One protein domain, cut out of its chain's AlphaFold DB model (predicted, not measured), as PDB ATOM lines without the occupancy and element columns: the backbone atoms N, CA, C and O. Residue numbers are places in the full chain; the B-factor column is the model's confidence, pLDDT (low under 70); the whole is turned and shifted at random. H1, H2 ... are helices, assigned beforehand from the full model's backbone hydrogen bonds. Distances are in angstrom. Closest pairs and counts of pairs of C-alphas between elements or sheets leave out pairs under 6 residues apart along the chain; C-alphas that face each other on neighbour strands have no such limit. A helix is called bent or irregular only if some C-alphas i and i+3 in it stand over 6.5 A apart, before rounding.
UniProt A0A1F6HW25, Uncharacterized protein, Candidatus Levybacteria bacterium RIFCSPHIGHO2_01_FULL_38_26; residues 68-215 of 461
ATOM      1  N   ASN A  68     284.536 366.528 383.873       70.56
ATOM      2  CA  ASN A  68     284.155 367.837 384.404       70.56
ATOM      3  C   ASN A  68     282.654 367.894 384.712       70.56
ATOM      4  O   ASN A  68     282.266 368.317 385.797       70.56
ATOM      5  N   ARG A  69     281.809 367.329 383.840       64.44
ATOM      6  CA  ARG A  69     280.349 367.241 384.030       64.44
ATOM      7  C   ARG A  69     279.908 366.531 385.325       64.44
ATOM      8  O   ARG A  69     278.791 366.761 385.782       64.44
ATOM      9  N   VAL A  70     280.744 365.662 385.895       61.28
ATOM     10  CA  VAL A  70     280.446 364.861 387.100       61.28
ATOM     11  C   VAL A  70     281.249 365.340 388.315       61.28
ATOM     12  O   VAL A  70     280.761 365.287 389.445       61.28
ATOM     13  N   LEU A  71     282.484 365.803 388.100       70.62
ATOM     14  CA  LEU A  71     283.452 366.072 389.164       70.62
ATOM     15  C   LEU A  71     283.704 367.562 389.434       70.62
ATOM     16  O   LEU A  71     284.017 367.894 390.576       70.62
ATOM     17  N   SER A  72     283.520 368.473 388.468       66.69
ATOM     18  CA  SER A  72     283.843 369.897 388.675       66.69
ATOM     19  C   SER A  72     282.944 370.551 389.728       66.69
ATOM     20  O   SER A  72     283.419 371.287 390.591       66.69
ATOM     21  N   GLU A  73     281.651 370.219 389.730       62.81
ATOM     22  CA  GLU A  73     280.691 370.767 390.689       62.81
ATOM     23  C   GLU A  73     280.936 370.232 392.114       62.81
ATOM     24  O   GLU A  73     280.767 370.963 393.092       62.81
ATOM     25  N   SER A  74     281.389 368.975 392.234       67.81
ATOM     26  CA  SER A  74     281.841 368.390 393.508       67.81
ATOM     27  C   SER A  74     283.101 369.101 394.005       67.81
ATOM     28  O   SER A  74     283.134 369.540 395.150       67.81
ATOM     29  N   SER A  75     284.082 369.294 393.121       70.88
ATOM     30  CA  SER A  75     285.343 369.989 393.397       70.88
ATOM     31  C   SER A  75     285.133 371.424 393.882       70.88
ATOM     32  O   SER A  75     285.622 371.811 394.941       70.88
ATOM     33  N   MET A  76     284.335 372.220 393.164       68.62
ATOM     34  CA  MET A  76     284.012 373.596 393.562       68.62
ATOM     35  C   MET A  76     283.359 373.651 394.950       68.62
ATOM     36  O   MET A  76     283.754 374.462 395.789       68.62
ATOM     37  N   LYS A  77     282.408 372.747 395.224       68.50
ATOM     38  CA  LYS A  77     281.738 372.634 396.531       68.50
ATOM     39  C   LYS A  77     282.684 372.139 397.632       68.50
ATOM     40  O   LYS A  77     282.531 372.556 398.776       68.50
ATOM     41  N   GLU A  78     283.649 371.275 397.323       69.19
ATOM     42  CA  GLU A  78     284.664 370.791 398.269       69.19
ATOM     43  C   GLU A  78     285.673 371.881 398.628       69.19
ATOM     44  O   GLU A  78     285.928 372.099 399.812       69.19
ATOM     45  N   ARG A  79     286.162 372.633 397.638       68.56
ATOM     46  CA  ARG A  79     287.037 373.794 397.853       68.56
ATOM     47  C   ARG A  79     286.363 374.856 398.723       68.56
ATOM     48  O   ARG A  79     286.937 375.258 399.732       68.56
ATOM     49  N   ALA A  80     285.116 375.219 398.408       65.38
ATOM     50  CA  ALA A  80     284.314 376.117 399.241       65.38
ATOM     51  C   ALA A  80     284.188 375.591 400.686       65.38
ATOM     52  O   ALA A  80     284.625 376.256 401.624       65.38
ATOM     53  N   LYS A  81     283.722 374.348 400.877       64.44
ATOM     54  CA  LYS A  81     283.571 373.729 402.209       64.44
ATOM     55  C   LYS A  81     284.874 373.601 403.003       64.44
ATOM     56  O   LYS A  81     284.824 373.594 404.230       64.44
ATOM     57  N   TYR A  82     286.025 373.473 402.348       62.59
ATOM     58  CA  TYR A  82     287.322 373.365 403.018       62.59
ATOM     59  C   TYR A  82     287.904 374.735 403.420       62.59
ATOM     60  O   TYR A  82     288.666 374.819 404.391       62.59
ATOM     61  N   TRP A  83     287.545 375.809 402.706       65.00
ATOM     62  CA  TRP A  83     288.071 377.166 402.911       65.00
ATOM     63  C   TRP A  83     287.140 378.082 403.721       65.00
ATOM     64  O   TRP A  83     287.623 378.801 404.599       65.00
ATOM     65  N   GLU A  84     285.824 378.018 403.494       61.78
ATOM     66  CA  GLU A  84     284.820 378.873 404.149       61.78
ATOM     67  C   GLU A  84     284.847 378.770 405.688       61.78
ATOM     68  O   GLU A  84     284.970 379.813 406.336       61.78
ATOM     69  N   PRO A  85     284.864 377.573 406.326       59.66
ATOM     70  CA  PRO A  85     284.910 377.468 407.790       59.66
ATOM     71  C   PRO A  85     286.226 377.967 408.402       59.66
ATOM     72  O   PRO A  85     286.314 378.167 409.611       59.66
ATOM     73  N   LYS A  86     287.266 378.153 407.577       61.50
ATOM     74  CA  LYS A  86     288.588 378.653 407.981       61.50
ATOM     75  C   LYS A  86     288.750 380.157 407.719       61.50
ATOM     76  O   LYS A  86     289.828 380.690 407.976       61.50
ATOM     77  N   GLY A  87     287.721 380.834 407.195       60.94
ATOM     78  CA  GLY A  87     287.779 382.251 406.819       60.94
ATOM     79  C   GLY A  87     288.817 382.549 405.731       60.94
ATOM     80  O   GLY A  87     289.391 383.640 405.703       60.94
ATOM     81  N   LEU A  88     289.125 381.568 404.875       64.25
ATOM     82  CA  LEU A  88     290.100 381.713 403.797       64.25
ATOM     83  C   LEU A  88     289.395 382.156 402.513       64.25
ATOM     84  O   LEU A  88     288.463 381.506 402.051       64.25
ATOM     85  N   THR A  89     289.869 383.249 401.916       70.75
ATOM     86  CA  THR A  89     289.512 383.615 400.542       70.75
ATOM     87  C   THR A  89     290.209 382.683 399.548       70.75
ATOM     88  O   THR A  89     291.251 382.110 399.871       70.75
ATOM     89  N   PHE A  90     289.672 382.583 398.325       70.25
ATOM     90  CA  PHE A  90     290.271 381.824 397.217       70.25
ATOM     91  C   PHE A  90     291.768 382.139 397.054       70.25
ATOM     92  O   PHE A  90     292.597 381.239 397.142       70.25
ATOM     93  N   GLU A  91     292.123 383.425 396.951       74.69
ATOM     94  CA  GLU A  91     293.519 383.873 396.826       74.69
ATOM     95  C   GLU A  91     294.396 383.425 398.000       74.69
ATOM     96  O   GLU A  91     295.515 382.959 397.813       74.69
ATOM     97  N   LYS A  92     293.888 383.505 399.235       74.06
ATOM     98  CA  LYS A  92     294.661 383.113 400.417       74.06
ATOM     99  C   LYS A  92     294.863 381.598 400.488       74.06
ATOM    100  O   LYS A  92     295.910 381.149 400.944       74.06
ATOM    101  N   ALA A  93     293.888 380.817 400.032       69.81
ATOM    102  CA  ALA A  93     294.020 379.371 399.920       69.81
ATOM    103  C   ALA A  93     294.969 378.952 398.784       69.81
ATOM    104  O   ALA A  93     295.787 378.056 398.984       69.81
ATOM    105  N   LYS A  94     294.914 379.643 397.637       77.69
ATOM    106  CA  LYS A  94     295.853 379.500 396.515       77.69
ATOM    107  C   LYS A  94     297.293 379.775 396.956       77.69
ATOM    108  O   LYS A  94     298.159 378.931 396.748       77.69
ATOM    109  N   GLU A  95     297.546 380.896 397.633       80.00
ATOM    110  CA  GLU A  95     298.876 381.239 398.159       80.00
ATOM    111  C   GLU A  95     299.383 380.232 399.202       80.00
ATOM    112  O   GLU A  95     300.556 379.857 399.181       80.00
ATOM    113  N   MET A  96     298.507 379.728 400.081       75.75
ATOM    114  CA  MET A  96     298.870 378.641 400.998       75.75
ATOM    115  C   MET A  96     299.266 377.368 400.242       75.75
ATOM    116  O   MET A  96     300.333 376.821 400.506       75.75
ATOM    117  N   TRP A  97     298.463 376.934 399.265       78.12
ATOM    118  CA  TRP A  97     298.775 375.745 398.472       78.12
ATOM    119  C   TRP A  97     300.088 375.896 397.691       78.12
ATOM    120  O   TRP A  97     300.920 374.993 397.735       78.12
ATOM    121  N   LYS A  98     300.316 377.040 397.031       79.81
ATOM    122  CA  LYS A  98     301.559 377.323 396.288       79.81
ATOM    123  C   LYS A  98     302.784 377.208 397.183       79.81
ATOM    124  O   LYS A  98     303.779 376.595 396.790       79.81
ATOM    125  N   LYS A  99     302.700 377.769 398.392       79.44
ATOM    126  CA  LYS A  99     303.764 377.697 399.390       79.44
ATOM    127  C   LYS A  99     304.015 376.256 399.827       79.44
ATOM    128  O   LYS A  99     305.149 375.795 399.735       79.44
ATOM    129  N   ASP A 100     302.972 375.535 400.233       75.56
ATOM    130  CA  ASP A 100     303.079 374.152 400.712       75.56
ATOM    131  C   ASP A 100     303.634 373.223 399.613       75.56
ATOM    132  O   ASP A 100     304.558 372.442 399.853       75.56
ATOM    133  N   PHE A 101     303.150 373.362 398.377       78.44
ATOM    134  CA  PHE A 101     303.617 372.619 397.202       78.44
ATOM    135  C   PHE A 101     305.082 372.948 396.861       78.44
ATOM    136  O   PHE A 101     305.886 372.035 396.663       78.44
ATOM    137  N   SER A 102     305.467 374.230 396.876       76.06
ATOM    138  CA  SER A 102     306.857 374.667 396.653       76.06
ATOM    139  C   SER A 102     307.807 374.164 397.745       76.06
ATOM    140  O   SER A 102     308.914 373.712 397.442       76.06
ATOM    141  N   THR A 103     307.386 374.172 399.013       74.31
ATOM    142  CA  THR A 103     308.140 373.579 400.129       74.31
ATOM    143  C   THR A 103     308.290 372.066 399.955       74.31
ATOM    144  O   THR A 103     309.401 371.547 400.058       74.31
ATOM    145  N   ILE A 104     307.220 371.344 399.617       71.50
ATOM    146  CA  ILE A 104     307.270 369.890 399.394       71.50
ATOM    147  C   ILE A 104     308.181 369.533 398.206       71.50
ATOM    148  O   ILE A 104     308.906 368.540 398.261       71.50
ATOM    149  N   ILE A 105     308.219 370.347 397.151       68.75
ATOM    150  CA  ILE A 105     309.121 370.137 396.008       68.75
ATOM    151  C   ILE A 105     310.583 370.445 396.349       68.75
ATOM    152  O   ILE A 105     311.465 369.662 395.992       68.75
ATOM    153  N   SER A 106     310.849 371.550 397.044       67.81
ATOM    154  CA  SER A 106     312.215 371.987 397.360       67.81
ATOM    155  C   SER A 106     312.889 371.135 398.439       67.81
ATOM    156  O   SER A 106     314.072 370.820 398.304       67.81
ATOM    157  N   THR A 107     312.145 370.723 399.470       62.78
ATOM    158  CA  THR A 107     312.690 369.975 400.621       62.78
ATOM    159  C   THR A 107     312.773 368.469 400.355       62.78
ATOM    160  O   THR A 107     313.735 367.814 400.745       62.78
ATOM    161  N   ASP A 108     311.772 367.922 399.661       57.16
ATOM    162  CA  ASP A 108     311.507 366.479 399.582       57.16
ATOM    163  C   ASP A 108     311.491 365.996 398.112       57.16
ATOM    164  O   ASP A 108     312.030 364.946 397.755       57.16
ATOM    165  N   GLY A 109     310.949 366.823 397.208       51.91
ATOM    166  CA  GLY A 109     310.827 366.535 395.776       51.91
ATOM    167  C   GLY A 109     312.152 366.319 395.048       51.91
ATOM    168  O   GLY A 109     312.167 365.654 394.016       51.91
ATOM    169  N   ASN A 110     313.281 366.787 395.589       51.19
ATOM    170  CA  ASN A 110     314.595 366.508 395.008       51.19
ATOM    171  C   ASN A 110     315.076 365.056 395.158       51.19
ATOM    172  O   ASN A 110     315.993 364.679 394.432       51.19
ATOM    173  N   LYS A 111     314.456 364.246 396.029       54.41
ATOM    174  CA  LYS A 111     314.880 362.865 396.327       54.41
ATOM    175  C   LYS A 111     313.988 361.762 395.738       54.41
ATOM    176  O   LYS A 111     314.385 360.603 395.752       54.41
ATOM    177  N   SER A 112     312.791 362.087 395.238       70.06
ATOM    178  CA  SER A 112     311.849 361.099 394.682       70.06
ATOM    179  C   SER A 112     311.601 361.324 393.191       70.06
ATOM    180  O   SER A 112     310.781 362.161 392.797       70.06
ATOM    181  N   ASP A 113     312.264 360.518 392.359       76.25
ATOM    182  CA  ASP A 113     312.070 360.523 390.904       76.25
ATOM    183  C   ASP A 113     310.622 360.207 390.508       76.25
ATOM    184  O   ASP A 113     310.101 360.775 389.549       76.25
ATOM    185  N   VAL A 114     309.925 359.373 391.290       80.44
ATOM    186  CA  VAL A 114     308.510 359.035 391.067       80.44
ATOM    187  C   VAL A 114     307.608 360.256 391.289       80.44
ATOM    188  O   VAL A 114     306.713 360.507 390.481       80.44
ATOM    189  N   ARG A 115     307.868 361.068 392.327       79.25
ATOM    190  CA  ARG A 115     307.124 362.317 392.574       79.25
ATOM    191  C   ARG A 115     307.409 363.361 391.490       79.25
ATOM    192  O   ARG A 115     306.466 363.948 390.963       79.25
ATOM    193  N   LYS A 116     308.680 363.543 391.103       77.88
ATOM    194  CA  LYS A 116     309.071 364.397 389.962       77.88
ATOM    195  C   LYS A 116     308.384 363.951 388.667       77.88
ATOM    196  O   LYS A 116     307.842 364.781 387.945       77.88
ATOM    197  N   SER A 117     308.357 362.647 388.398       80.38
ATOM    198  CA  SER A 117     307.714 362.057 387.221       80.38
ATOM    199  C   SER A 117     306.194 362.268 387.214       80.38
ATOM    200  O   SER A 117     305.647 362.639 386.178       80.38
ATOM    201  N   ALA A 118     305.523 362.126 388.362       84.38
ATOM    202  CA  ALA A 118     304.098 362.425 388.498       84.38
ATOM    203  C   ALA A 118     303.783 363.900 388.192       84.38
ATOM    204  O   ALA A 118     302.924 364.175 387.358       84.38
ATOM    205  N   ILE A 119     304.511 364.851 388.792       82.94
ATOM    206  CA  ILE A 119     304.270 366.285 388.554       82.94
ATOM    207  C   ILE A 119     304.591 366.666 387.099       82.94
ATOM    208  O   ILE A 119     303.850 367.433 386.492       82.94
ATOM    209  N   ARG A 120     305.638 366.087 386.495       80.12
ATOM    210  CA  ARG A 120     305.955 366.313 385.073       80.12
ATOM    211  C   ARG A 120     304.856 365.837 384.128       80.12
ATOM    212  O   ARG A 120     304.582 366.531 383.157       80.12
ATOM    213  N   SER A 121     304.200 364.710 384.424       84.44
ATOM    214  CA  SER A 121     303.110 364.192 383.578       84.44
ATOM    215  C   SER A 121     301.886 365.116 383.505       84.44
ATOM    216  O   SER A 121     301.138 365.057 382.540       84.44
ATOM    217  N   ILE A 122     301.712 366.020 384.475       85.88
ATOM    218  CA  ILE A 122     300.615 367.002 384.508       85.88
ATOM    219  C   ILE A 122     301.065 368.429 384.150       85.88
ATOM    220  O   ILE A 122     300.316 369.374 384.387       85.88
ATOM    221  N   LEU A 123     302.268 368.630 383.601       83.31
ATOM    222  CA  LEU A 123     302.679 369.961 383.140       83.31
ATOM    223  C   LEU A 123     301.894 370.385 381.880       83.31
ATOM    224  O   LEU A 123     301.619 369.540 381.024       83.31
ATOM    225  N   PRO A 124     301.569 371.684 381.721       77.56
ATOM    226  CA  PRO A 124     300.920 372.204 380.519       77.56
ATOM    227  C   PRO A 124     301.732 371.893 379.259       77.56
ATOM    228  O   PRO A 124     302.823 372.433 379.065       77.56
ATOM    229  N   LYS A 125     301.190 371.067 378.355       72.56
ATOM    230  CA  LYS A 125     301.877 370.718 377.096       72.56
ATOM    231  C   LYS A 125     302.062 371.909 376.146       72.56
ATOM    232  O   LYS A 125     302.899 371.866 375.252       72.56
ATOM    233  N   THR A 126     301.289 372.971 376.351       69.00
ATOM    234  CA  THR A 126     301.356 374.245 375.625       69.00
ATOM    235  C   THR A 126     302.490 375.160 376.090       69.00
ATOM    236  O   THR A 126     302.810 376.113 375.385       69.00
ATOM    237  N   ASN A 127     303.110 374.895 377.245       68.94
ATOM    238  CA  ASN A 127     304.209 375.700 377.773       68.94
ATOM    239  C   ASN A 127     305.553 375.009 377.491       68.94
ATOM    240  O   ASN A 127     306.096 374.278 378.323       68.94
ATOM    241  N   THR A 128     306.087 375.237 376.288       61.75
ATOM    242  CA  THR A 128     307.366 374.670 375.833       61.75
ATOM    243  C   THR A 128     308.532 375.029 376.753       61.75
ATOM    244  O   THR A 128     309.335 374.153 377.057       61.75
ATOM    245  N   GLU A 129     308.583 376.245 377.303       63.88
ATOM    246  CA  GLU A 129     309.634 376.640 378.252       63.88
ATOM    247  C   GLU A 129     309.613 375.824 379.556       63.88
ATOM    248  O   GLU A 129     310.669 375.578 380.143       63.88
ATOM    249  N   LEU A 130     308.438 375.408 380.046       65.00
ATOM    250  CA  LEU A 130     308.326 374.516 381.210       65.00
ATOM    251  C   LEU A 130     308.746 373.081 380.876       65.00
ATOM    252  O   LEU A 130     309.372 372.419 381.711       65.00
ATOM    253  N   LEU A 131     308.427 372.609 379.668       64.38
ATOM    254  CA  LEU A 131     308.819 371.284 379.184       64.38
ATOM    255  C   LEU A 131     310.340 371.186 378.976       64.38
ATOM    256  O   LEU A 131     310.961 370.254 379.481       64.38
ATOM    257  N   GLU A 132     310.950 372.166 378.306       63.56
ATOM    258  CA  GLU A 132     312.393 372.222 378.014       63.56
ATOM    259  C   GLU A 132     313.252 372.359 379.281       63.56
ATOM    260  O   GLU A 132     314.309 371.730 379.407       63.56
ATOM    261  N   ARG A 133     312.774 373.110 380.283       61.69
ATOM    262  CA  ARG A 133     313.404 373.135 381.613       61.69
ATOM    263  C   ARG A 133     313.312 371.770 382.307       61.69
ATOM    264  O   ARG A 133     314.284 371.303 382.898       61.69
ATOM    265  N   ASN A 134     312.176 371.078 382.213       54.44
ATOM    266  CA  ASN A 134     311.997 369.797 382.902       54.44
ATOM    267  C   ASN A 134     312.720 368.608 382.244       54.44
ATOM    268  O   ASN A 134     313.107 367.682 382.962       54.44
ATOM    269  N   THR A 135     312.951 368.618 380.928       55.97
ATOM    270  CA  THR A 135     313.746 367.580 380.238       55.97
ATOM    271  C   THR A 135     315.246 367.705 380.507       55.97
ATOM    272  O   THR A 135     315.938 366.691 380.568       55.97
ATOM    273  N   THR A 136     315.749 368.918 380.750       52.31
ATOM    274  CA  THR A 136     317.167 369.193 381.061       52.31
ATOM    275  C   THR A 136     317.547 368.963 382.532       52.31
ATOM    276  O   THR A 136     318.673 369.242 382.940       52.31
ATOM    277  N   GLY A 137     316.634 368.414 383.341       52.44
ATOM    278  CA  GLY A 137     316.880 368.100 384.752       52.44
ATOM    279  C   GLY A 137     316.700 369.280 385.711       52.44
ATOM    280  O   GLY A 137     316.953 369.120 386.906       52.44
ATOM    281  N   ILE A 138     316.229 370.435 385.229       50.16
ATOM    282  CA  ILE A 138     315.941 371.593 386.079       50.16
ATOM    283  C   ILE A 138     314.733 371.268 386.973       50.16
ATOM    284  O   ILE A 138     313.810 370.536 386.596       50.16
ATOM    285  N   ASN A 139     314.789 371.760 388.210       64.31
ATOM    286  CA  ASN A 139     313.765 371.527 389.219       64.31
ATOM    287  C   ASN A 139     312.529 372.396 388.978       64.31
ATOM    288  O   ASN A 139     312.641 373.530 388.517       64.31
ATOM    289  N   ILE A 140     311.369 371.863 389.363       67.94
ATOM    290  CA  ILE A 140     310.090 372.579 389.345       67.94
ATOM    291  C   ILE A 140     310.206 373.815 390.250       67.94
ATOM    292  O   ILE A 140     310.601 373.697 391.414       67.94
ATOM    293  N   THR A 141     309.897 374.990 389.706       71.44
ATOM    294  CA  THR A 141     310.025 376.289 390.390       71.44
ATOM    295  C   THR A 141     308.705 376.750 391.010       71.44
ATOM    296  O   THR A 141     307.639 376.259 390.648       71.44
ATOM    297  N   GLU A 142     308.748 377.746 391.902       69.56
ATOM    298  CA  GLU A 142     307.543 378.374 392.471       69.56
ATOM    299  C   GLU A 142     306.604 378.949 391.384       69.56
ATOM    300  O   GLU A 142     305.383 378.812 391.481       69.56
ATOM    301  N   ALA A 143     307.153 379.502 390.295       73.31
ATOM    302  CA  ALA A 143     306.374 380.009 389.158       73.31
ATOM    303  C   ALA A 143     305.668 378.890 388.363       73.31
ATOM    304  O   ALA A 143     304.588 379.090 387.799       73.31
ATOM    305  N   ASP A 144     306.238 377.687 388.357       75.69
ATOM    306  CA  ASP A 144     305.626 376.514 387.734       75.69
ATOM    307  C   ASP A 144     304.373 376.089 388.533       75.69
ATOM    308  O   ASP A 144     303.402 375.607 387.951       75.69
ATOM    309  N   THR A 145     304.353 376.328 389.854       77.44
ATOM    310  CA  THR A 145     303.207 376.030 390.739       77.44
ATOM    311  C   THR A 145     302.015 376.948 390.472       77.44
ATOM    312  O   THR A 145     300.887 376.473 390.367       77.44
ATOM    313  N   GLU A 146     302.267 378.245 390.264       79.38
ATOM    314  CA  GLU A 146     301.262 379.222 389.826       79.38
ATOM    315  C   GLU A 146     300.681 378.818 388.466       79.38
ATOM    316  O   GLU A 146     299.466 378.846 388.274       79.38
ATOM    317  N   THR A 147     301.542 378.373 387.544       81.12
ATOM    318  CA  THR A 147     301.113 377.912 386.218       81.12
ATOM    319  C   THR A 147     300.221 376.672 386.330       81.12
ATOM    320  O   THR A 147     299.135 376.657 385.762       81.12
ATOM    321  N   LEU A 148     300.628 375.664 387.109       82.88
ATOM    322  CA  LEU A 148     299.849 374.447 387.362       82.88
ATOM    323  C   LEU A 148     298.496 374.735 388.035       82.88
ATOM    324  O   LEU A 148     297.478 374.182 387.626       82.88
ATOM    325  N   PHE A 149     298.459 375.612 389.041       81.69
ATOM    326  CA  PHE A 149     297.201 375.983 389.692       81.69
ATOM    327  C   PHE A 149     296.270 376.715 388.721       81.69
ATOM    328  O   PHE A 149     295.085 376.401 388.636       81.69
ATOM    329  N   ASN A 150     296.794 377.656 387.936       82.62
ATOM    330  CA  ASN A 150     295.965 378.378 386.978       82.62
ATOM    331  C   ASN A 150     295.468 377.484 385.828       82.62
ATOM    332  O   ASN A 150     294.358 377.692 385.344       82.62
ATOM    333  N   GLU A 151     296.247 376.471 385.433       85.75
ATOM    334  CA  GLU A 151     295.915 375.517 384.366       85.75
ATOM    335  C   GLU A 151     294.699 374.633 384.693       85.75
ATOM    336  O   GLU A 151     293.934 374.303 383.783       85.75
ATOM    337  N   TYR A 152     294.527 374.257 385.969       85.81
ATOM    338  CA  TYR A 152     293.521 373.278 386.413       85.81
ATOM    339  C   TYR A 152     292.459 373.825 387.374       85.81
ATOM    340  O   TYR A 152     291.462 373.149 387.632       85.81
ATOM    341  N   SER A 153     292.678 374.999 387.973       79.81
ATOM    342  CA  SER A 153     291.916 375.465 389.143       79.81
ATOM    343  C   SER A 153     291.452 376.922 389.108       79.81
ATOM    344  O   SER A 153     290.792 377.349 390.058       79.81
ATOM    345  N   ASN A 154     291.765 377.682 388.055       74.50
ATOM    346  CA  ASN A 154     291.394 379.093 387.936       74.50
ATOM    347  C   ASN A 154     289.889 379.271 387.665       74.50
ATOM    348  O   ASN A 154     289.438 379.037 386.547       74.50
ATOM    349  N   ASN A 155     289.129 379.709 388.677       65.25
ATOM    350  CA  ASN A 155     287.665 379.915 388.694       65.25
ATOM    351  C   ASN A 155     286.786 378.679 388.417       65.25
ATOM    352  O   ASN A 155     285.682 378.593 388.949       65.25
ATOM    353  N   GLU A 156     287.281 377.699 387.671       75.19
ATOM    354  CA  GLU A 156     286.647 376.409 387.420       75.19
ATOM    355  C   GLU A 156     287.571 375.267 387.887       75.19
ATOM    356  O   GLU A 156     288.644 375.487 388.457       75.19
ATOM    357  N   SER A 157     287.119 374.023 387.749       81.81
ATOM    358  CA  SER A 157     287.916 372.823 388.026       81.81
ATOM    359  C   SER A 157     288.024 372.025 386.743       81.81
ATOM    360  O   SER A 157     287.038 371.400 386.361       81.81
ATOM    361  N   ASP A 158     289.192 372.050 386.099       85.25
ATOM    362  CA  ASP A 158     289.429 371.328 384.848       85.25
ATOM    363  C   ASP A 158     290.070 369.956 385.108       85.25
ATOM    364  O   ASP A 158     291.272 369.719 384.950       85.25
ATOM    365  N   VAL A 159     289.215 369.047 385.568       84.38
ATOM    366  CA  VAL A 159     289.522 367.640 385.816       84.38
ATOM    367  C   VAL A 159     289.807 366.901 384.507       84.38
ATOM    368  O   VAL A 159     290.688 366.045 384.494       84.38
ATOM    369  N   ASP A 160     289.128 367.241 383.404       82.62
ATOM    370  CA  ASP A 160     289.335 366.604 382.089       82.62
ATOM    371  C   ASP A 160     290.780 366.763 381.625       82.62
ATOM    372  O   ASP A 160     291.459 365.790 381.292       82.62
ATOM    373  N   LYS A 161     291.276 368.000 381.667       87.12
ATOM    374  CA  LYS A 161     292.637 368.346 381.261       87.12
ATOM    375  C   LYS A 161     293.691 367.726 382.176       87.12
ATOM    376  O   LYS A 161     294.714 367.249 381.685       87.12
ATOM    377  N   PHE A 162     293.430 367.675 383.487       89.00
ATOM    378  CA  PHE A 162     294.308 367.004 384.452       89.00
ATOM    379  C   PHE A 162     294.403 365.497 384.175       89.00
ATOM    380  O   PHE A 162     295.501 364.954 384.057       89.00
ATOM    381  N   MET A 163     293.249 364.838 384.030       86.19
ATOM    382  CA  MET A 163     293.133 363.409 383.724       86.19
ATOM    383  C   MET A 163     293.831 363.063 382.411       86.19
ATOM    384  O   MET A 163     294.624 362.124 382.367       86.19
ATOM    385  N   LYS A 164     293.581 363.861 381.364       86.06
ATOM    386  CA  LYS A 164     294.206 363.703 380.053       86.06
ATOM    387  C   LYS A 164     295.723 363.749 380.168       86.06
ATOM    388  O   LYS A 164     296.365 362.766 379.824       86.06
ATOM    389  N   ASN A 165     296.291 364.827 380.714       86.56
ATOM    390  CA  ASN A 165     297.744 364.979 380.822       86.56
ATOM    391  C   ASN A 165     298.381 363.843 381.648       86.56
ATOM    392  O   ASN A 165     299.329 363.212 381.181       86.56
ATOM    393  N   ALA A 166     297.794 363.483 382.798       86.69
ATOM    394  CA  ALA A 166     298.264 362.381 383.644       86.69
ATOM    395  C   ALA A 166     298.294 360.996 382.950       86.69
ATOM    396  O   ALA A 166     299.032 360.111 383.389       86.69
ATOM    397  N   LEU A 167     297.508 360.801 381.882       81.38
ATOM    398  CA  LEU A 167     297.424 359.566 381.089       81.38
ATOM    399  C   LEU A 167     298.136 359.643 379.725       81.38
ATOM    400  O   LEU A 167     298.270 358.617 379.053       81.38
ATOM    401  N   ASP A 168     298.563 360.831 379.292       73.12
ATOM    402  CA  ASP A 168     299.042 361.075 377.923       73.12
ATOM    403  C   ASP A 168     300.506 360.647 377.704       73.12
ATOM    404  O   ASP A 168     300.964 360.523 376.569       73.12
ATOM    405  N   ASP A 169     301.245 360.363 378.779       57.06
ATOM    406  CA  ASP A 169     302.449 359.533 378.691       57.06
ATOM    407  C   ASP A 169     302.054 358.107 378.254       57.06
ATOM    408  O   ASP A 169     301.036 357.549 378.684       57.06
ATOM    409  N   THR A 170     302.923 357.446 377.482       55.62
ATOM    410  CA  THR A 170     302.861 356.005 377.160       55.62
ATOM    411  C   THR A 170     303.220 355.139 378.376       55.62
ATOM    412  O   THR A 170     304.049 354.234 378.309       55.62
ATOM    413  N   THR A 171     302.649 355.481 379.526       60.44
ATOM    414  CA  THR A 171     302.996 354.959 380.841       60.44
ATOM    415  C   THR A 171     302.547 353.512 380.965       60.44
ATOM    416  O   THR A 171     301.351 353.221 380.915       60.44
ATOM    417  N   GLU A 172     303.497 352.608 381.191       74.25
ATOM    418  CA  GLU A 172     303.181 351.260 381.654       74.25
ATOM    419  C   GLU A 172     302.368 351.334 382.952       74.25
ATOM    420  O   GLU A 172     302.620 352.181 383.818       74.25
ATOM    421  N   LEU A 173     301.399 350.428 383.101       81.00
ATOM    422  CA  LEU A 173     300.434 350.436 384.202       81.00
ATOM    423  C   LEU A 173     301.106 350.496 385.586       81.00
ATOM    424  O   LEU A 173     300.605 351.168 386.486       81.00
ATOM    425  N   ASP A 174     302.249 349.833 385.762       81.56
ATOM    426  CA  ASP A 174     302.965 349.810 387.040       81.56
ATOM    427  C   ASP A 174     303.716 351.121 387.325       81.56
ATOM    428  O   ASP A 174     303.749 351.574 388.472       81.56
ATOM    429  N   THR A 175     304.197 351.811 386.285       82.81
ATOM    430  CA  THR A 175     304.729 353.175 386.413       82.81
ATOM    431  C   THR A 175     303.613 354.156 386.787       82.81
ATOM    432  O   THR A 175     303.810 354.993 387.669       82.81
ATOM    433  N   LEU A 176     302.407 354.026 386.213       85.62
ATOM    434  CA  LEU A 176     301.267 354.839 386.653       85.62
ATOM    435  C   LEU A 176     300.882 354.526 388.106       85.62
ATOM    436  O   LEU A 176     300.740 355.459 388.891       85.62
ATOM    437  N   LYS A 177     300.777 353.248 388.506       85.00
ATOM    438  CA  LYS A 177     300.481 352.857 389.901       85.00
ATOM    439  C   LYS A 177     301.451 353.485 390.904       85.00
ATOM    440  O   LYS A 177     301.007 353.911 391.967       85.00
ATOM    441  N   ALA A 178     302.738 353.580 390.562       85.50
ATOM    442  CA  ALA A 178     303.735 354.266 391.381       85.50
ATOM    443  C   ALA A 178     303.503 355.792 391.451       85.50
ATOM    444  O   ALA A 178     303.678 356.391 392.510       85.50
ATOM    445  N   ARG A 179     303.056 356.424 390.354       86.81
ATOM    446  CA  ARG A 179     302.693 357.854 390.309       86.81
ATOM    447  C   ARG A 179     301.369 358.175 391.024       86.81
ATOM    448  O   ARG A 179     301.240 359.282 391.540       86.81
ATOM    449  N   LEU A 180     300.399 357.251 391.081       88.88
ATOM    450  CA  LEU A 180     299.030 357.513 391.573       88.88
ATOM    451  C   LEU A 180     298.941 358.214 392.947       88.88
ATOM    452  O   LEU A 180     298.159 359.156 393.036       88.88
ATOM    453  N   PRO A 181     299.697 357.838 394.002       87.81
ATOM    454  CA  PRO A 181     299.632 358.536 395.293       87.81
ATOM    455  C   PRO A 181     300.112 359.992 395.212       87.81
ATOM    456  O   PRO A 181     299.648 360.852 395.955       87.81
ATOM    457  N   HIS A 182     301.038 360.288 394.297       86.75
ATOM    458  CA  HIS A 182     301.516 361.647 394.062       86.75
ATOM    459  C   HIS A 182     300.531 362.445 393.204       86.75
ATOM    460  O   HIS A 182     300.279 363.602 393.516       86.75
ATOM    461  N   LEU A 183     299.933 361.831 392.178       88.38
ATOM    462  CA  LEU A 183     298.877 362.458 391.372       88.38
ATOM    463  C   LEU A 183     297.639 362.784 392.219       88.38
ATOM    464  O   LEU A 183     297.090 363.871 392.083       88.38
ATOM    465  N   GLU A 184     297.249 361.894 393.136       88.88
ATOM    466  CA  GLU A 184     296.205 362.146 394.136       88.88
ATOM    467  C   GLU A 184     296.575 363.325 395.041       88.88
ATOM    468  O   GLU A 184     295.800 364.271 395.135       88.88
ATOM    469  N   TRP A 185     297.778 363.336 395.629       86.56
ATOM    470  CA  TRP A 185     298.252 364.459 396.449       86.56
ATOM    471  C   TRP A 185     298.206 365.809 395.710       86.56
ATOM    472  O   TRP A 185     297.752 366.798 396.286       86.56
ATOM    473  N   VAL A 186     298.612 365.867 394.434       86.06
ATOM    474  CA  VAL A 186     298.476 367.107 393.649       86.06
ATOM    475  C   VAL A 186     296.999 367.447 393.406       86.06
ATOM    476  O   VAL A 186     296.590 368.590 393.613       86.06
ATOM    477  N   ALA A 187     296.187 366.459 393.024       87.12
ATOM    478  CA  ALA A 187     294.761 366.630 392.769       87.12
ATOM    479  C   ALA A 187     293.982 367.117 394.006       87.12
ATOM    480  O   ALA A 187     293.038 367.885 393.839       87.12
ATOM    481  N   VAL A 188     294.384 366.760 395.236       83.56
ATOM    482  CA  VAL A 188     293.788 367.305 396.478       83.56
ATOM    483  C   VAL A 188     293.897 368.831 396.500       83.56
ATOM    484  O   VAL A 188     292.937 369.517 396.845       83.56
ATOM    485  N   GLY A 189     295.047 369.365 396.085       76.50
ATOM    486  CA  GLY A 189     295.305 370.801 396.033       76.50
ATOM    487  C   GLY A 189     294.457 371.562 395.017       76.50
ATOM    488  O   GLY A 189     294.037 372.687 395.283       76.50
ATOM    489  N   PHE A 190     294.179 370.936 393.873       82.50
ATOM    490  CA  PHE A 190     293.360 371.524 392.812       82.50
ATOM    491  C   PHE A 190     291.862 371.335 393.029       82.50
ATOM    492  O   PHE A 190     291.084 372.230 392.703       82.50
ATOM    493  N   PHE A 191     291.446 370.185 393.562       83.00
ATOM    494  CA  PHE A 191     290.063 369.719 393.451       83.00
ATOM    495  C   PHE A 191     289.399 369.317 394.776       83.00
ATOM    496  O   PHE A 191     288.196 369.077 394.800       83.00
ATOM    497  N   GLY A 192     290.144 369.247 395.880       76.94
ATOM    498  CA  GLY A 192     289.643 368.720 397.152       76.94
ATOM    499  C   GLY A 192     289.743 367.194 397.271       76.94
ATOM    500  O   GLY A 192     289.963 366.471 396.298       76.94
ATOM    501  N   GLU A 193     289.628 366.700 398.505       78.25
ATOM    502  CA  GLU A 193     290.014 365.332 398.884       78.25
ATOM    503  C   GLU A 193     289.177 364.232 398.216       78.25
ATOM    504  O   GLU A 193     289.744 363.303 397.635       78.25
ATOM    505  N   ASN A 194     287.841 364.319 398.233       77.50
ATOM    506  CA  ASN A 194     287.030 363.242 397.648       77.50
ATOM    507  C   ASN A 194     287.092 363.271 396.119       77.50
ATOM    508  O   ASN A 194     287.041 362.217 395.478       77.50
ATOM    509  N   THR A 195     287.213 364.458 395.519       81.56
ATOM    510  CA  THR A 195     287.400 364.575 394.071       81.56
ATOM    511  C   THR A 195     288.753 364.002 393.643       81.56
ATOM    512  O   THR A 195     288.795 363.221 392.692       81.56
ATOM    513  N   ALA A 196     289.829 364.262 394.390       83.88
ATOM    514  CA  ALA A 196     291.139 363.649 394.163       83.88
ATOM    515  C   ALA A 196     291.112 362.114 394.287       83.88
ATOM    516  O   ALA A 196     291.658 361.415 393.431       83.88
ATOM    517  N   ALA A 197     290.402 361.576 395.283       80.69
ATOM    518  CA  ALA A 197     290.231 360.132 395.443       80.69
ATOM    519  C   ALA A 197     289.469 359.494 394.262       80.69
ATOM    520  O   ALA A 197     289.825 358.404 393.800       80.69
ATOM    521  N   LYS A 198     288.446 360.176 393.722       83.50
ATOM    522  CA  LYS A 198     287.733 359.749 392.502       83.50
ATOM    523  C   LYS A 198     288.643 359.799 391.272       83.50
ATOM    524  O   LYS A 198     288.695 358.818 390.535       83.50
ATOM    525  N   ILE A 199     289.406 360.882 391.101       84.19
ATOM    526  CA  ILE A 199     290.439 361.038 390.061       84.19
ATOM    527  C   ILE A 199     291.429 359.867 390.110       84.19
ATOM    528  O   ILE A 199     291.639 359.203 389.100       84.19
ATOM    529  N   ARG A 200     291.964 359.516 391.288       86.88
ATOM    530  CA  ARG A 200     292.875 358.370 391.446       86.88
ATOM    531  C   ARG A 200     292.240 357.040 391.036       86.88
ATOM    532  O   ARG A 200     292.887 356.257 390.337       86.88
ATOM    533  N   ARG A 201     291.003 356.760 391.474       81.38
ATOM    534  CA  ARG A 201     290.265 355.541 391.081       81.38
ATOM    535  C   ARG A 201     290.090 355.492 389.559       81.38
ATOM    536  O   ARG A 201     290.337 354.449 388.955       81.38
ATOM    537  N   GLN A 202     289.734 356.620 388.948       82.81
ATOM    538  CA  GLN A 202     289.502 356.727 387.513       82.81
ATOM    539  C   GLN A 202     290.790 356.572 386.692       82.81
ATOM    540  O   GLN A 202     290.796 355.777 385.763       82.81
ATOM    541  N   LEU A 203     291.897 357.227 387.066       84.69
ATOM    542  CA  LEU A 203     293.204 357.074 386.401       84.69
ATOM    543  C   LEU A 203     293.647 355.604 386.341       84.69
ATOM    544  O   LEU A 203     294.170 355.143 385.327       84.69
ATOM    545  N   LEU A 204     293.420 354.858 387.427       83.69
ATOM    546  CA  LEU A 204     293.718 353.431 387.476       83.69
ATOM    547  C   LEU A 204     292.804 352.620 386.543       83.69
ATOM    548  O   LEU A 204     293.293 351.733 385.850       83.69
ATOM    549  N   LEU A 205     291.500 352.913 386.518       78.94
ATOM    550  CA  LEU A 205     290.538 352.247 385.632       78.94
ATOM    551  C   LEU A 205     290.865 352.505 384.155       78.94
ATOM    552  O   LEU A 205     291.009 351.552 383.398       78.94
ATOM    553  N   GLU A 206     291.082 353.766 383.777       77.94
ATOM    554  CA  GLU A 206     291.491 354.192 382.432       77.94
ATOM    555  C   GLU A 206     292.687 353.372 381.938       77.94
ATOM    556  O   GLU A 206     292.615 352.700 380.908       77.94
ATOM    557  N   ALA A 207     293.770 353.351 382.721       78.38
ATOM    558  CA  ALA A 207     294.999 352.649 382.373       78.38
ATOM    559  C   ALA A 207     294.856 351.121 382.386       78.38
ATOM    560  O   ALA A 207     295.467 350.446 381.561       78.38
ATOM    561  N   GLU A 208     294.039 350.558 383.280       76.56
ATOM    562  CA  GLU A 208     293.716 349.129 383.263       76.56
ATOM    563  C   GLU A 208     292.835 348.730 382.072       76.56
ATOM    564  O   GLU A 208     292.854 347.558 381.694       76.56
ATOM    565  N   THR A 209     292.055 349.648 381.496       74.06
ATOM    566  CA  THR A 209     291.197 349.397 380.321       74.06
ATOM    567  C   THR A 209     291.826 349.791 378.983       74.06
ATOM    568  O   THR A 209     291.360 349.343 377.935       74.06
ATOM    569  N   ARG A 210     292.914 350.571 378.992       71.94
ATOM    570  CA  ARG A 210     293.621 351.033 377.789       71.94
ATOM    571  C   ARG A 210     294.067 349.842 376.931       71.94
ATOM    572  O   ARG A 210     294.819 348.984 377.383       71.94
ATOM    573  N   GLY A 211     293.601 349.796 375.682       62.19
ATOM    574  CA  GLY A 211     293.940 348.737 374.722       62.19
ATOM    575  C   GLY A 211     293.196 347.406 374.900       62.19
ATOM    576  O   GLY A 211     293.472 346.476 374.148       62.19
ATOM    577  N   LYS A 212     292.254 347.300 375.847       67.31
ATOM    578  CA  LYS A 212     291.379 346.126 375.997       67.31
ATOM    579  C   LYS A 212     290.144 346.221 375.102       67.31
ATOM    580  O   LYS A 212     289.695 347.315 374.760       67.31
ATOM    581  N   SER A 213     289.561 345.073 374.763       62.44
ATOM    582  CA  SER A 213     288.230 345.028 374.147       62.44
ATOM    583  C   SER A 213     287.142 345.501 375.124       62.44
ATOM    584  O   SER A 213     287.338 345.495 376.343       62.44
ATOM    585  N   ALA A 214     285.972 345.885 374.605       59.38
ATOM    586  CA  ALA A 214     284.859 346.365 375.430       59.38
ATOM    587  C   ALA A 214     284.426 345.342 376.500       59.38
ATOM    588  O   ALA A 214     284.186 345.723 377.644       59.38
ATOM    589  N   ASP A 215     284.408 344.047 376.170       55.34
ATOM    590  CA  ASP A 215     284.044 342.974 377.105       55.34
ATOM    591  C   ASP A 215     285.104 342.742 378.193       55.34
ATOM    592  O   ASP A 215     284.786 342.393 379.332       55.34
TER     593      ASP A 215
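What this domain is: This is residues 68 to 215 of the 461 residues of an uncharacterized protein of Candidatus Levybacteria bacterium RIFCSPHIGHO2_01_FULL_38_26 (UniProt A0A1F6HW25). A kinked helix, H7, folds back into H8 as a hairpin, and H6 packs on H8 to complete a small three-helix bundle. H1 packs on the end where H7 turns into H8; H5, with H2 packed on it, reaches that end too, while H3 packs across H7 and H4 lies farthest out. The printed part has 148 residues, with eight named helices, H1 to H8 in order, and no named strand: all helix. It is compact, radius of gyration of the C-alphas 15.3 A, spans 48 by 39 by 26 A.

Where its parts are: Find C-alpha 68 at (284.155, 367.837, 384.404); from there H1, only just irregular with C-alphas 70 and 73 6.9 A apart, runs 26.3 A to residue 86. Next come H2, residues 90 to 107, 25.6 A; H3, 113 to 121; H4, 128 to 135; H5, 142 to 153; and H6, 159 to 168. H7, 173 to 191, 23.8 A, is irregular, C-alphas 178 and 181 being 7.1 A apart, with a kink of 48 degrees near residue 181. H8, 193 to 209, 24.5 A, ends at (291.197, 349.397, 380.321).

How they stand to each other: Start at the up-and-down bundle H6, H7, H8, each running against the one before. In the hairpin H7 and H8, C-alphas 187 and 196 come closest, 4.9 A, at a shallow tilt of 27 degrees. H6 touches H8, closest C-alphas 163 and 203, 6.9 A. Residues 71 to 78 of H1 touch H8, closest C-alphas 75 and 195, 5.8 A. H3 touches H7, closest C-alphas 118 and 179, 5.1 A, at a steep 65 degrees. H5 touches H7, closest C-alphas 153 and 190, 5.6 A, about perpendicular at 84 degrees. H2 touches H5, closest C-alphas 102 and 142, 5.6 A. H4 touches no helix; C-alphas 120 of H3 and 134 of H4 are 7.3 A apart. Every O i to N i+4 pair is within hydrogen-bond range except in H1, 11 of 15, and H7, 12 of 15.

The domain as a whole: The farthest C-alphas, Gly 87 and Ser 213, are 49.5 A apart. The printed part has no cut, and no link is long. Mean pLDDT of the printed part is 74.1; 51 residues are under 70, among them 76 to 88 and 126 to 140.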